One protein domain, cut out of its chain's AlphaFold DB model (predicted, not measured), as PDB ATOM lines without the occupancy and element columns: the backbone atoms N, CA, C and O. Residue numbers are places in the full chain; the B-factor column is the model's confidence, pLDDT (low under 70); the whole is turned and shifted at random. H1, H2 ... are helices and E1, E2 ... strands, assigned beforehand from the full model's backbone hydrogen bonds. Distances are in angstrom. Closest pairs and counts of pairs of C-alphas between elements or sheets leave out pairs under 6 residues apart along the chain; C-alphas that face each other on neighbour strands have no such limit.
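AT A GLANCE: This is residues 56 to 92 and 101 to 154 of the 159 residues of an uncharacterized protein of Aureliella helgolandensis (UniProt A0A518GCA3). A twisted wall of five antiparallel strands has two helices, H1 and H2, side by side over one face, and its other face is bare of named helices. The helices run opposite ways, and the strands' lines turn by 73 degrees from edge strand E1 to edge strand E2. The printed part has 91 residues with five named strands and two named helices, along the chain E1, H1, E2, H2, E3, E4, E5; the sheet's order is E1, E5, E4, E3, E2. The class is mixed, helices and strands, and the whole is compact, with a radius of gyration of the C-alphas of 12.8 A and spans of 36 by 32 by 28 A.

IN THESE COORDINATES: E1 is residues 61 to 66, 16.1 A long from its first C-alpha at (10.041, 127.014, 130.805). E5, residues 144 to 153, is 29.3 A long and ends with C-alpha 153 at (12.429, 134.115, 141.592). E4, residues 132 to 141, is 27.9 A long; E3, residues 122 to 129, is 22.0 A; E2, residues 83 to 89, is 18.5 A. H1 is residues 68 to 81, 19.9 A, and H2 is residues 104 to 116, 18.2 A, beginning with C-alpha 104 at (29.366, 119.230, 145.077).

HOW THE PARTS SIT: E3, E4 and E5 form a meander, each strand the antiparallel neighbour of the one before; E3 and E4 are a hairpin, and so are E4 and E5. N 136 and O 125 are 2.8 A apart across E4 and E3, and N 148 and O 137 are 2.8 A apart across E5 and E4. E1 is antiparallel to E5, with N 64 and O 147 at 2.9 A, and E2 to E3, with N 126 and O 86 at 2.8 A. Edge strands E1 and E2 are apart. H1 and H2 are on the same face, forming two layers with the sheet. H1, at a height over the sheet of 8.3 A, only just lies over E5 and E3, with 3 of its C-alphas falling on each; it runs slantwise to the strands, at 35 degrees to E3 on the local plane. H2, at 9.0 A, lies over E4, E3 and E2 and only just runs along the strands, at 29 degrees to E3 on the local plane. H1 and H2 touch at a shallow tilt of 13 degrees, opposite ways; their closest C-alphas, of Glu 79 and Ala 105, are 5.9 A apart. In both helices every O i to N i+4 pair is within hydrogen-bond range.

THE WHOLE: The C-alphas farthest apart, of Ser 56 and Arg 101, are 41.3 A apart. Residues 93 to 100 are not printed; C-alphas 92 and 101 are 22.9 A apart across this cut, which falls in the link from E2 to H2. The links printed whole are tight. The mean pLDDT of the printed part is 87.5; residues 56 to 59, 90 to 92 and 101 to 102 are under 70.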
ATOM      1  N   SER A  56       0.068 132.721 133.017       60.09
ATOM      2  CA  SER A  56       1.084 133.750 132.762       60.09
ATOM      3  C   SER A  56       1.965 134.047 133.985       60.09
ATOM      4  O   SER A  56       3.063 134.577 133.830       60.09
ATOM      5  N   GLN A  57       1.524 133.649 135.184       65.50
ATOM      6  CA  GLN A  57       2.284 133.756 136.434       65.50
ATOM      7  C   GLN A  57       3.278 132.600 136.625       65.50
ATOM      8  O   GLN A  57       4.089 132.627 137.555       65.50
ATOM      9  N   LEU A  58       3.220 131.561 135.781       61.59
ATOM     10  CA  LEU A  58       4.165 130.453 135.856       61.59
ATOM     11  C   LEU A  58       5.533 130.883 135.313       61.59
ATOM     12  O   LEU A  58       5.608 131.587 134.302       61.59
ATOM     13  N   PRO A  59       6.639 130.447 135.941       64.56
ATOM     14  CA  PRO A  59       7.948 130.823 135.456       64.56
ATOM     15  C   PRO A  59       8.218 130.253 134.057       64.56
ATOM     16  O   PRO A  59       7.798 129.133 133.750       64.56
ATOM     17  N   PRO A  60       8.938 130.994 133.196       70.19
ATOM     18  CA  PRO A  60       9.139 130.594 131.814       70.19
ATOM     19  C   PRO A  60       9.959 129.301 131.734       70.19
ATOM     20  O   PRO A  60      11.112 129.254 132.167       70.19
ATOM     21  N   MET A  61       9.368 128.267 131.134       82.69
ATOM     22  CA  MET A  61      10.041 127.014 130.805       82.69
ATOM     23  C   MET A  61      10.794 127.165 129.479       82.69
ATOM     24  O   MET A  61      10.233 127.618 128.483       82.69
ATOM     25  N   ARG A  62      12.076 126.792 129.463       83.62
ATOM     26  CA  ARG A  62      12.936 126.831 128.272       83.62
ATOM     27  C   ARG A  62      13.442 125.442 127.938       83.62
ATOM     28  O   ARG A  62      13.827 124.708 128.840       83.62
ATOM     29  N   GLU A  63      13.506 125.116 126.654       90.69
ATOM     30  CA  GLU A  63      13.986 123.816 126.189       90.69
ATOM     31  C   GLU A  63      15.115 123.952 125.169       90.69
ATOM     32  O   GLU A  63      15.126 124.885 124.365       90.69
ATOM     33  N   ALA A  64      16.062 123.015 125.197       91.62
ATOM     34  CA  ALA A  64      17.149 122.917 124.228       91.62
ATOM     35  C   ALA A  64      17.583 121.459 124.028       91.62
ATOM     36  O   ALA A  64      17.473 120.642 124.939       91.62
ATOM     37  N   PHE A  65      18.129 121.144 122.854       94.44
ATOM     38  CA  PHE A  65      18.843 119.890 122.611       94.44
ATOM     39  C   PHE A  65      20.344 120.159 122.627       94.44
ATOM     40  O   PHE A  65      20.822 121.043 121.916       94.44
ATOM     41  N   LEU A  66      21.064 119.408 123.453       93.81
ATOM     42  CA  LEU A  66      22.487 119.582 123.702       93.81
ATOM     43  C   LEU A  66      23.290 118.415 123.126       93.81
ATOM     44  O   LEU A  66      22.923 117.247 123.293       93.81
ATOM     45  N   SER A  67      24.416 118.740 122.493       94.50
ATOM     46  CA  SER A  67      25.482 117.777 122.218       94.50
ATOM     47  C   SER A  67      26.205 117.383 123.509       94.50
ATOM     48  O   SER A  67      26.111 118.071 124.525       94.50
ATOM     49  N   GLU A  68      26.987 116.305 123.464       93.88
ATOM     50  CA  GLU A  68      27.817 115.890 124.600       93.88
ATOM     51  C   GLU A  68      28.742 117.019 125.088       93.88
ATOM     52  O   GLU A  68      28.793 117.312 126.280       93.88
ATOM     53  N   GLU A  69      29.421 117.709 124.168       94.75
ATOM     54  CA  GLU A  69      30.303 118.836 124.490       94.75
ATOM     55  C   GLU A  69      29.548 119.967 125.208       94.75
ATOM     56  O   GLU A  69      30.032 120.521 126.195       94.75
ATOM     57  N   GLN A  70      28.323 120.268 124.767       94.75
ATOM     58  CA  GLN A  70      27.480 121.286 125.396       94.75
ATOM     59  C   GLN A  70      27.016 120.866 126.795       94.75
ATOM     60  O   GLN A  70      26.960 121.705 127.692       94.75
ATOM     61  N   VAL A  71      26.733 119.578 127.014       95.31
ATOM     62  CA  VAL A  71      26.439 119.046 128.354       95.31
ATOM     63  C   VAL A  71      27.661 119.192 129.258       95.31
ATOM     64  O   VAL A  71      27.531 119.646 130.395       95.31
ATOM     65  N   ARG A  72      28.862 118.878 128.755       95.44
ATOM     66  CA  ARG A  72      30.101 119.036 129.528       95.44
ATOM     67  C   ARG A  72      30.331 120.485 129.944       95.44
ATOM     68  O   ARG A  72      30.603 120.747 131.117       95.44
ATOM     69  N   GLN A  73      30.139 121.421 129.014       95.12
ATOM     70  CA  GLN A  73      30.253 122.848 129.301       95.12
ATOM     71  C   GLN A  73      29.201 123.317 130.313       95.12
ATOM     72  O   GLN A  73      29.549 124.030 131.249       95.12
ATOM     73  N   LEU A  74      27.946 122.879 130.180       95.06
ATOM     74  CA  LEU A  74      26.869 123.237 131.105       95.06
ATOM     75  C   LEU A  74      27.204 122.852 132.552       95.06
ATOM     76  O   LEU A  74      27.050 123.663 133.461       95.06
ATOM     77  N   PHE A  75      27.680 121.630 132.780       95.38
ATOM     78  CA  PHE A  75      28.057 121.183 134.125       95.38
ATOM     79  C   PHE A  75      29.267 121.940 134.670       95.38
ATOM     80  O   PHE A  75      29.271 122.291 135.846       95.38
ATOM     81  N   SER A  76      30.261 122.233 133.824       93.69
ATOM     82  CA  SER A  76      31.398 123.075 134.211       93.69
ATOM     83  C   SER A  76      30.946 124.479 134.621       93.69
ATOM     84  O   SER A  76      31.471 125.036 135.588       93.69
ATOM     85  N   ASP A  77      29.976 125.053 133.907       93.50
ATOM     86  CA  ASP A  77      29.419 126.367 134.218       93.50
ATOM     87  C   ASP A  77      28.628 126.324 135.533       93.50
ATOM     88  O   ASP A  77      28.796 127.212 136.365       93.50
ATOM     89  N   ILE A  78      27.822 125.282 135.771       93.62
ATOM     90  CA  ILE A  78      27.094 125.096 137.038       93.62
ATOM     91  C   ILE A  78      28.068 124.914 138.211       93.62
ATOM     92  O   ILE A  78      27.863 125.531 139.251       93.62
ATOM     93  N   GLU A  79      29.138 124.126 138.052       92.88
ATOM     94  CA  GLU A  79      30.181 123.943 139.080       92.88
ATOM     95  C   GLU A  79      30.876 125.269 139.427       92.88
ATOM     96  O   GLU A  79      31.165 125.528 140.592       92.88
ATOM     97  N   THR A  80      31.132 126.114 138.424       92.50
ATOM     98  CA  THR A  80      31.898 127.362 138.593       92.50
ATOM     99  C   THR A  80      31.039 128.530 139.072       92.50
ATOM    100  O   THR A  80      31.499 129.375 139.837       92.50
ATOM    101  N   LEU A  81      29.810 128.627 138.566       92.75
ATOM    102  CA  LEU A  81      28.946 129.792 138.741       92.75
ATOM    103  C   LEU A  81      27.808 129.540 139.732       92.75
ATOM    104  O   LEU A  81      27.308 130.488 140.336       92.75
ATOM    105  N   GLY A  82      27.368 128.290 139.865       90.19
ATOM    106  CA  GLY A  82      26.253 127.905 140.717       90.19
ATOM    107  C   GLY A  82      26.634 127.820 142.193       90.19
ATOM    108  O   GLY A  82      27.766 127.528 142.568       90.19
ATOM    109  N   SER A  83      25.641 128.040 143.044       89.69
ATOM    110  CA  SER A  83      25.689 127.792 144.489       89.69
ATOM    111  C   SER A  83      24.486 126.943 144.904       89.69
ATOM    112  O   SER A  83      23.587 126.730 144.093       89.69
ATOM    113  N   ASP A  84      24.481 126.406 146.127       88.50
ATOM    114  CA  ASP A  84      23.378 125.582 146.658       88.50
ATOM    115  C   ASP A  84      22.967 124.422 145.726       88.50
ATOM    116  O   ASP A  84      21.787 124.143 145.504       88.50
ATOM    117  N   ILE A  85      23.967 123.763 145.132       90.88
ATOM    118  CA  ILE A  85      23.762 122.759 144.086       90.88
ATOM    119  C   ILE A  85      23.182 121.479 144.691       90.88
ATOM    120  O   ILE A  85      23.801 120.841 145.543       90.88
ATOM    121  N   LEU A  86      22.015 121.071 144.198       89.31
ATOM    122  CA  LEU A  86      21.327 119.845 144.575       89.31
ATOM    123  C   LEU A  86      21.056 118.987 143.338       89.31
ATOM    124  O   LEU A  86      20.399 119.415 142.389       89.31
ATOM    125  N   LEU A  87      21.521 117.742 143.386       87.88
ATOM    126  CA  LEU A  87      21.295 116.746 142.345       87.88
ATOM    127  C   LEU A  87      20.139 115.827 142.728       87.88
ATOM    128  O   LEU A  87      20.088 115.282 143.829       87.88
ATOM    129  N   MET A  88      19.209 115.634 141.799       84.19
ATOM    130  CA  MET A  88      18.040 114.781 141.954       84.19
ATOM    131  C   MET A  88      17.982 113.803 140.780       84.19
ATOM    132  O   MET A  88      17.615 114.155 139.661       84.19
ATOM    133  N   GLN A  89      18.342 112.550 141.036       79.50
ATOM    134  CA  GLN A  89      18.224 111.461 140.067       79.50
ATOM    135  C   GLN A  89      16.911 110.715 140.313       79.50
ATOM    136  O   GLN A  89      16.600 110.357 141.448       79.50
ATOM    137  N   ARG A  90      16.114 110.482 139.262       62.88
ATOM    138  CA  ARG A  90      14.907 109.645 139.355       62.88
ATOM    139  C   ARG A  90      15.203 108.269 138.756       62.88
ATOM    140  O   ARG A  90      15.327 108.144 137.544       62.88
ATOM    141  N   GLY A  91      15.284 107.249 139.610       57.00
ATOM    142  CA  GLY A  91      15.468 105.843 139.240       57.00
ATOM    143  C   GLY A  91      15.093 104.911 140.399       57.00
ATOM    144  O   GLY A  91      15.037 105.352 141.544       57.00
ATOM    145  N   ALA A  92      14.830 103.630 140.115       46.62
ATOM    146  CA  ALA A  92      14.436 102.636 141.129       46.62
ATOM    147  C   ALA A  92      15.495 102.442 142.234       46.62
ATOM    148  O   ALA A  92      15.154 102.140 143.373       46.62
ATOM    149  N   ARG A 101      30.339 112.465 151.750       53.75
ATOM    150  CA  ARG A 101      31.423 113.417 152.033       53.75
ATOM    151  C   ARG A 101      32.067 113.993 150.758       53.75
ATOM    152  O   ARG A 101      32.978 114.806 150.860       53.75
ATOM    153  N   ALA A 102      31.635 113.558 149.574       66.12
ATOM    154  CA  ALA A 102      32.012 114.124 148.293       66.12
ATOM    155  C   ALA A 102      31.540 115.580 148.160       66.12
ATOM    156  O   ALA A 102      30.385 115.910 148.434       66.12
ATOM    157  N   THR A 103      32.442 116.433 147.681       83.25
ATOM    158  CA  THR A 103      32.155 117.827 147.331       83.25
ATOM    159  C   THR A 103      31.103 117.906 146.219       83.25
ATOM    160  O   THR A 103      30.992 116.992 145.400       83.25
ATOM    161  N   ALA A 104      30.355 119.013 146.141       82.88
ATOM    162  CA  ALA A 104      29.366 119.230 145.077       82.88
ATOM    163  C   ALA A 104      29.974 119.075 143.667       82.88
ATOM    164  O   ALA A 104      29.371 118.452 142.798       82.88
ATOM    165  N   ALA A 105      31.213 119.544 143.475       86.25
ATOM    166  CA  ALA A 105      31.994 119.354 142.254       86.25
ATOM    167  C   ALA A 105      32.183 117.873 141.881       86.25
ATOM    168  O   ALA A 105      31.952 117.474 140.741       86.25
ATOM    169  N   ALA A 106      32.569 117.033 142.845       87.44
ATOM    170  CA  ALA A 106      32.736 115.602 142.604       87.44
ATOM    171  C   ALA A 106      31.398 114.933 142.246       87.44
ATOM    172  O   ALA A 106      31.344 114.119 141.327       87.44
ATOM    173  N   GLN A 107      30.312 115.316 142.923       87.94
ATOM    174  CA  GLN A 107      28.977 114.789 142.638       87.94
ATOM    175  C   GLN A 107      28.474 115.206 141.244       87.94
ATOM    176  O   GLN A 107      27.882 114.386 140.544       87.94
ATOM    177  N   LEU A 108      28.749 116.443 140.809       90.25
ATOM    178  CA  LEU A 108      28.423 116.922 139.461       90.25
ATOM    179  C   LEU A 108      29.146 116.129 138.375       90.25
ATOM    180  O   LEU A 108      28.513 115.753 137.393       90.25
ATOM    181  N   ARG A 109      30.442 115.848 138.554       91.44
ATOM    182  CA  ARG A 109      31.218 115.049 137.590       91.44
ATOM    183  C   ARG A 109      30.669 113.637 137.460       91.44
ATOM    184  O   ARG A 109      30.400 113.201 136.350       91.44
ATOM    185  N   VAL A 110      30.401 112.973 138.588       90.62
ATOM    186  CA  VAL A 110      29.776 111.642 138.574       90.62
ATOM    187  C   VAL A 110      28.429 111.695 137.853       90.62
ATOM    188  O   VAL A 110      28.189 110.903 136.953       90.62
ATOM    189  N   ALA A 111      27.566 112.662 138.175       91.56
ATOM    190  CA  ALA A 111      26.264 112.783 137.525       91.56
ATOM    191  C   ALA A 111      26.357 113.087 136.018       91.56
ATOM    192  O   ALA A 111      25.526 112.592 135.258       91.56
ATOM    193  N   GLN A 112      27.353 113.870 135.585       94.00
ATOM    194  CA  GLN A 112      27.654 114.087 134.170       94.00
ATOM    195  C   GLN A 112      28.018 112.767 133.490       94.00
ATOM    196  O   GLN A 112      27.412 112.425 132.477       94.00
ATOM    197  N   ASP A 113      28.971 112.021 134.044       93.00
ATOM    198  CA  ASP A 113      29.460 110.780 133.443       93.00
ATOM    199  C   ASP A 113      28.360 109.711 133.385       93.00
ATOM    200  O   ASP A 113      28.165 109.067 132.352       93.00
ATOM    201  N   THR A 114      27.563 109.570 134.447       91.62
ATOM    202  CA  THR A 114      26.410 108.657 134.489       91.62
ATOM    203  C   THR A 114      25.330 109.049 133.468       91.62
ATOM    204  O   THR A 114      24.700 108.181 132.862       91.62
ATOM    205  N   LEU A 115      25.097 110.349 133.243       92.88
ATOM    206  CA  LEU A 115      24.137 110.820 132.238       92.88
ATOM    207  C   LEU A 115      24.646 110.578 130.810       92.88
ATOM    208  O   LEU A 115      23.891 110.102 129.966       92.88
ATOM    209  N   LEU A 116      25.912 110.900 130.537       92.94
ATOM    210  CA  LEU A 116      26.506 110.793 129.201       92.94
ATOM    211  C   LEU A 116      26.769 109.345 128.778       92.94
ATOM    212  O   LEU A 116      26.636 109.021 127.602       92.94
ATOM    213  N   SER A 117      27.083 108.463 129.727       91.19
ATOM    214  CA  SER A 117      27.164 107.015 129.481       91.19
ATOM    215  C   SER A 117      25.795 106.361 129.251       91.19
ATOM    216  O   SER A 117      25.729 105.220 128.797       91.19
ATOM    217  N   GLY A 118      24.698 107.068 129.549       89.44
ATOM    218  CA  GLY A 118      23.333 106.562 129.422       89.44
ATOM    219  C   GLY A 118      22.894 105.633 130.558       89.44
ATOM    220  O   GLY A 118      21.809 105.054 130.473       89.44
ATOM    221  N   GLU A 119      23.694 105.502 131.623       88.94
ATOM    222  CA  GLU A 119      23.343 104.726 132.820       88.94
ATOM    223  C   GLU A 119      22.100 105.310 133.512       88.94
ATOM    224  O   GLU A 119      21.212 104.570 133.943       88.94
ATOM    225  N   ILE A 120      21.975 106.642 133.532       89.50
ATOM    226  CA  ILE A 120      20.723 107.323 133.880       89.50
ATOM    227  C   ILE A 120      20.125 108.010 132.660       89.50
ATOM    228  O   ILE A 120      20.806 108.664 131.876       89.50
ATOM    229  N   ARG A 121      18.797 107.922 132.535       91.19
ATOM    230  CA  ARG A 121      18.065 108.599 131.454       91.19
ATOM    231  C   ARG A 121      17.636 110.015 131.795       91.19
ATOM    232  O   ARG A 121      17.323 110.780 130.891       91.19
ATOM    233  N   ARG A 122      17.550 110.354 133.083       92.38
ATOM    234  CA  ARG A 122      17.078 111.662 133.535       92.38
ATOM    235  C   ARG A 122      17.802 112.108 134.797       92.38
ATOM    236  O   ARG A 122      17.877 111.361 135.772       92.38
ATOM    237  N   LEU A 123      18.249 113.356 134.789       93.62
ATOM    238  CA  LEU A 123      18.855 114.044 135.920       93.62
ATOM    239  C   LEU A 123      18.175 115.397 136.102       93.62
ATOM    240  O   LEU A 123      17.936 116.100 135.128       93.62
ATOM    241  N   GLN A 124      17.899 115.780 137.340       94.75
ATOM    242  CA  GLN A 124      17.525 117.146 137.672       94.75
ATOM    243  C   GLN A 124      18.610 117.785 138.540       94.75
ATOM    244  O   GLN A 124      19.099 117.172 139.488       94.75
ATOM    245  N   VAL A 125      18.980 119.015 138.211       93.56
ATOM    246  CA  VAL A 125      19.963 119.830 138.920       93.56
ATOM    247  C   VAL A 125      19.265 121.104 139.368       93.56
ATOM    248  O   VAL A 125      18.684 121.821 138.554       93.56
ATOM    249  N   ARG A 126      19.301 121.382 140.667       94.00
ATOM    250  CA  ARG A 126      18.822 122.638 141.244       94.00
ATOM    251  C   ARG A 126      20.022 123.431 141.726       94.00
ATOM    252  O   ARG A 126      20.923 122.842 142.312       94.00
ATOM    253  N   TYR A 127      20.057 124.724 141.454       93.62
ATOM    254  CA  TYR A 127      21.175 125.581 141.845       93.62
ATOM    255  C   TYR A 127      20.745 127.041 141.887       93.62
ATOM    256  O   TYR A 127      19.772 127.440 141.251       93.62
ATOM    257  N   HIS A 128      21.504 127.842 142.617       91.69
ATOM    258  CA  HIS A 128      21.322 129.276 142.722       91.69
ATOM    259  C   HIS A 128      22.367 130.019 141.886       91.69
ATOM    260  O   HIS A 128      23.570 129.779 142.026       91.69
ATOM    261  N   TRP A 129      21.919 130.943 141.032       90.69
ATOM    262  CA  TRP A 129      22.798 131.811 140.246       90.69
ATOM    263  C   TRP A 129      22.107 133.124 139.863       90.69
ATOM    264  O   TRP A 129      20.958 133.126 139.428       90.69
ATOM    265  N   GLN A 130      22.818 134.250 139.996       90.44
ATOM    266  CA  GLN A 130      22.300 135.606 139.733       90.44
ATOM    267  C   GLN A 130      20.965 135.921 140.436       90.44
ATOM    268  O   GLN A 130      20.063 136.484 139.826       90.44
ATOM    269  N   GLN A 131      20.834 135.580 141.726       88.19
ATOM    270  CA  GLN A 131      19.610 135.807 142.519       88.19
ATOM    271  C   GLN A 131      18.376 135.012 142.039       88.19
ATOM    272  O   GLN A 131      17.261 135.262 142.494       88.19
ATOM    273  N   VAL A 132      18.574 134.027 141.161       89.44
ATOM    274  CA  VAL A 132      17.524 133.162 140.614       89.44
ATOM    275  C   VAL A 132      17.815 131.717 140.996       89.44
ATOM    276  O   VAL A 132      18.956 131.254 140.904       89.44
ATOM    277  N   ASP A 133      16.770 131.006 141.407       91.38
ATOM    278  CA  ASP A 133      16.829 129.571 141.649       91.38
ATOM    279  C   ASP A 133      16.488 128.846 140.348       91.38
ATOM    280  O   ASP A 133      15.392 128.978 139.803       91.38
ATOM    281  N   TRP A 134      17.440 128.086 139.831       93.31
ATOM    282  CA  TRP A 134      17.299 127.355 138.583       93.31
ATOM    283  C   TRP A 134      16.986 125.890 138.848       93.31
ATOM    284  O   TRP A 134      17.502 125.276 139.784       93.31
ATOM    285  N   ILE A 135      16.144 125.326 137.987       94.00
ATOM    286  CA  ILE A 135      15.871 123.896 137.909       94.00
ATOM    287  C   ILE A 135      16.137 123.465 136.472       94.00
ATOM    288  O   ILE A 135      15.374 123.804 135.568       94.00
ATOM    289  N   ASP A 136      17.198 122.691 136.285       94.88
ATOM    290  CA  ASP A 136      17.555 122.084 135.009       94.88
ATOM    291  C   ASP A 136      17.210 120.600 135.051       94.88
ATOM    292  O   ASP A 136      17.676 119.865 135.916       94.88
ATOM    293  N   THR A 137      16.388 120.141 134.117       95.19
ATOM    294  CA  THR A 137      16.086 118.726 133.908       95.19
ATOM    295  C   THR A 137      16.722 118.293 132.600       95.19
ATOM    296  O   THR A 137      16.380 118.810 131.541       95.19
ATOM    297  N   LEU A 138      17.656 117.355 132.683       95.44
ATOM    298  CA  LEU A 138      18.354 116.770 131.552       95.44
ATOM    299  C   LEU A 138      17.813 115.369 131.285       95.44
ATOM    300  O   LEU A 138      17.709 114.555 132.202       95.44
ATOM    301  N   GLU A 139      17.494 115.088 130.029       94.75
ATOM    302  CA  GLU A 139      16.975 113.807 129.562       94.75
ATOM    303  C   GLU A 139      17.874 113.271 128.450       94.75
ATOM    304  O   GLU A 139      17.980 113.878 127.384       94.75
ATOM    305  N   ALA A 140      18.529 112.138 128.692       92.56
ATOM    306  CA  ALA A 140      19.337 111.472 127.681       92.56
ATOM    307  C   ALA A 140      18.428 110.840 126.614       92.56
ATOM    308  O   ALA A 140      17.523 110.060 126.926       92.56
ATOM    309  N   GLY A 141      18.678 111.178 125.351       87.19
ATOM    310  CA  GLY A 141      18.011 110.628 124.176       87.19
ATOM    311  C   GLY A 141      19.015 110.049 123.178       87.19
ATOM    312  O   GLY A 141      20.224 110.143 123.354       87.19
ATOM    313  N   GLN A 142      18.513 109.457 122.093       81.75
ATOM    314  CA  GLN A 142      19.368 108.805 121.087       81.75
ATOM    315  C   GLN A 142      20.277 109.780 120.320       81.75
ATOM    316  O   GLN A 142      21.302 109.367 119.789       81.75
ATOM    317  N   GLN A 143      19.899 111.059 120.237       82.25
ATOM    318  CA  GLN A 143      20.583 112.079 119.428       82.25
ATOM    319  C   GLN A 143      21.268 113.171 120.266       82.25
ATOM    320  O   GLN A 143      21.736 114.165 119.715       82.25
ATOM    321  N   GLY A 144      21.313 113.016 121.592       90.44
ATOM    322  CA  GLY A 144      21.845 114.020 122.512       90.44
ATOM    323  C   GLY A 144      21.027 114.113 123.794       90.44
ATOM    324  O   GLY A 144      20.264 113.206 124.126       90.44
ATOM    325  N   VAL A 145      21.173 115.222 124.513       94.56
ATOM    326  CA  VAL A 145      20.496 115.447 125.795       94.56
ATOM    327  C   VAL A 145      19.499 116.589 125.663       94.56
ATOM    328  O   VAL A 145      19.870 117.707 125.312       94.56
ATOM    329  N   ARG A 146      18.226 116.332 125.965       94.88
ATOM    330  CA  ARG A 146      17.210 117.384 126.062       94.88
ATOM    331  C   ARG A 146      17.330 118.065 127.420       94.88
ATOM    332  O   ARG A 146      17.257 117.405 128.451       94.88
ATOM    333  N   LEU A 147      17.508 119.377 127.416       94.81
ATOM    334  CA  LEU A 147      17.492 120.235 128.592       94.81
ATOM    335  C   LEU A 147      16.137 120.934 128.685       94.81
ATOM    336  O   LEU A 147      15.700 121.553 127.720       94.81
ATOM    337  N   ILE A 148      15.528 120.894 129.866       93.94
ATOM    338  CA  ILE A 148      14.384 121.713 130.263       93.94
ATOM    339  C   ILE A 148      14.833 122.571 131.441       93.94
ATOM    340  O   ILE A 148      15.278 122.036 132.453       93.94
ATOM    341  N   ARG A 149      14.709 123.887 131.327       92.69
ATOM    342  CA  ARG A 149      15.179 124.858 132.312       92.69
ATOM    343  C   ARG A 149      14.031 125.719 132.809       92.69
ATOM    344  O   ARG A 149      13.285 126.280 132.007       92.69
ATOM    345  N   ILE A 150      13.935 125.860 134.124       91.19
ATOM    346  CA  ILE A 150      12.944 126.696 134.805       91.19
ATOM    347  C   ILE A 150      13.690 127.639 135.751       91.19
ATOM    348  O   ILE A 150      14.555 127.203 136.509       91.19
ATOM    349  N   ALA A 151      13.367 128.928 135.691       90.00
ATOM    350  CA  ALA A 151      13.884 129.950 136.598       90.00
ATOM    351  C   ALA A 151      12.809 130.333 137.608       90.00
ATOM    352  O   ALA A 151      11.755 130.805 137.209       90.00
ATOM    353  N   HIS A 152      13.087 130.208 138.898       84.00
ATOM    354  CA  HIS A 152      12.234 130.708 139.966       84.00
ATOM    355  C   HIS A 152      12.855 131.963 140.571       84.00
ATOM    356  O   HIS A 152      14.037 131.984 140.922       84.00
ATOM    357  N   ALA A 153      12.047 133.015 140.724       81.25
ATOM    358  CA  ALA A 153      12.429 134.115 141.592       81.25
ATOM    359  C   ALA A 153      12.645 133.549 142.999       81.25
ATOM    360  O   ALA A 153      11.804 132.799 143.506       81.25
ATOM    361  N   ARG A 154      13.776 133.889 143.620       70.69
ATOM    362  CA  ARG A 154      14.023 133.507 145.004       70.69
ATOM    363  C   ARG A 154      12.974 134.216 145.851       70.69
ATOM    364  O   ARG A 154      12.994 135.441 145.964       70.69
TER     365      ARG A 154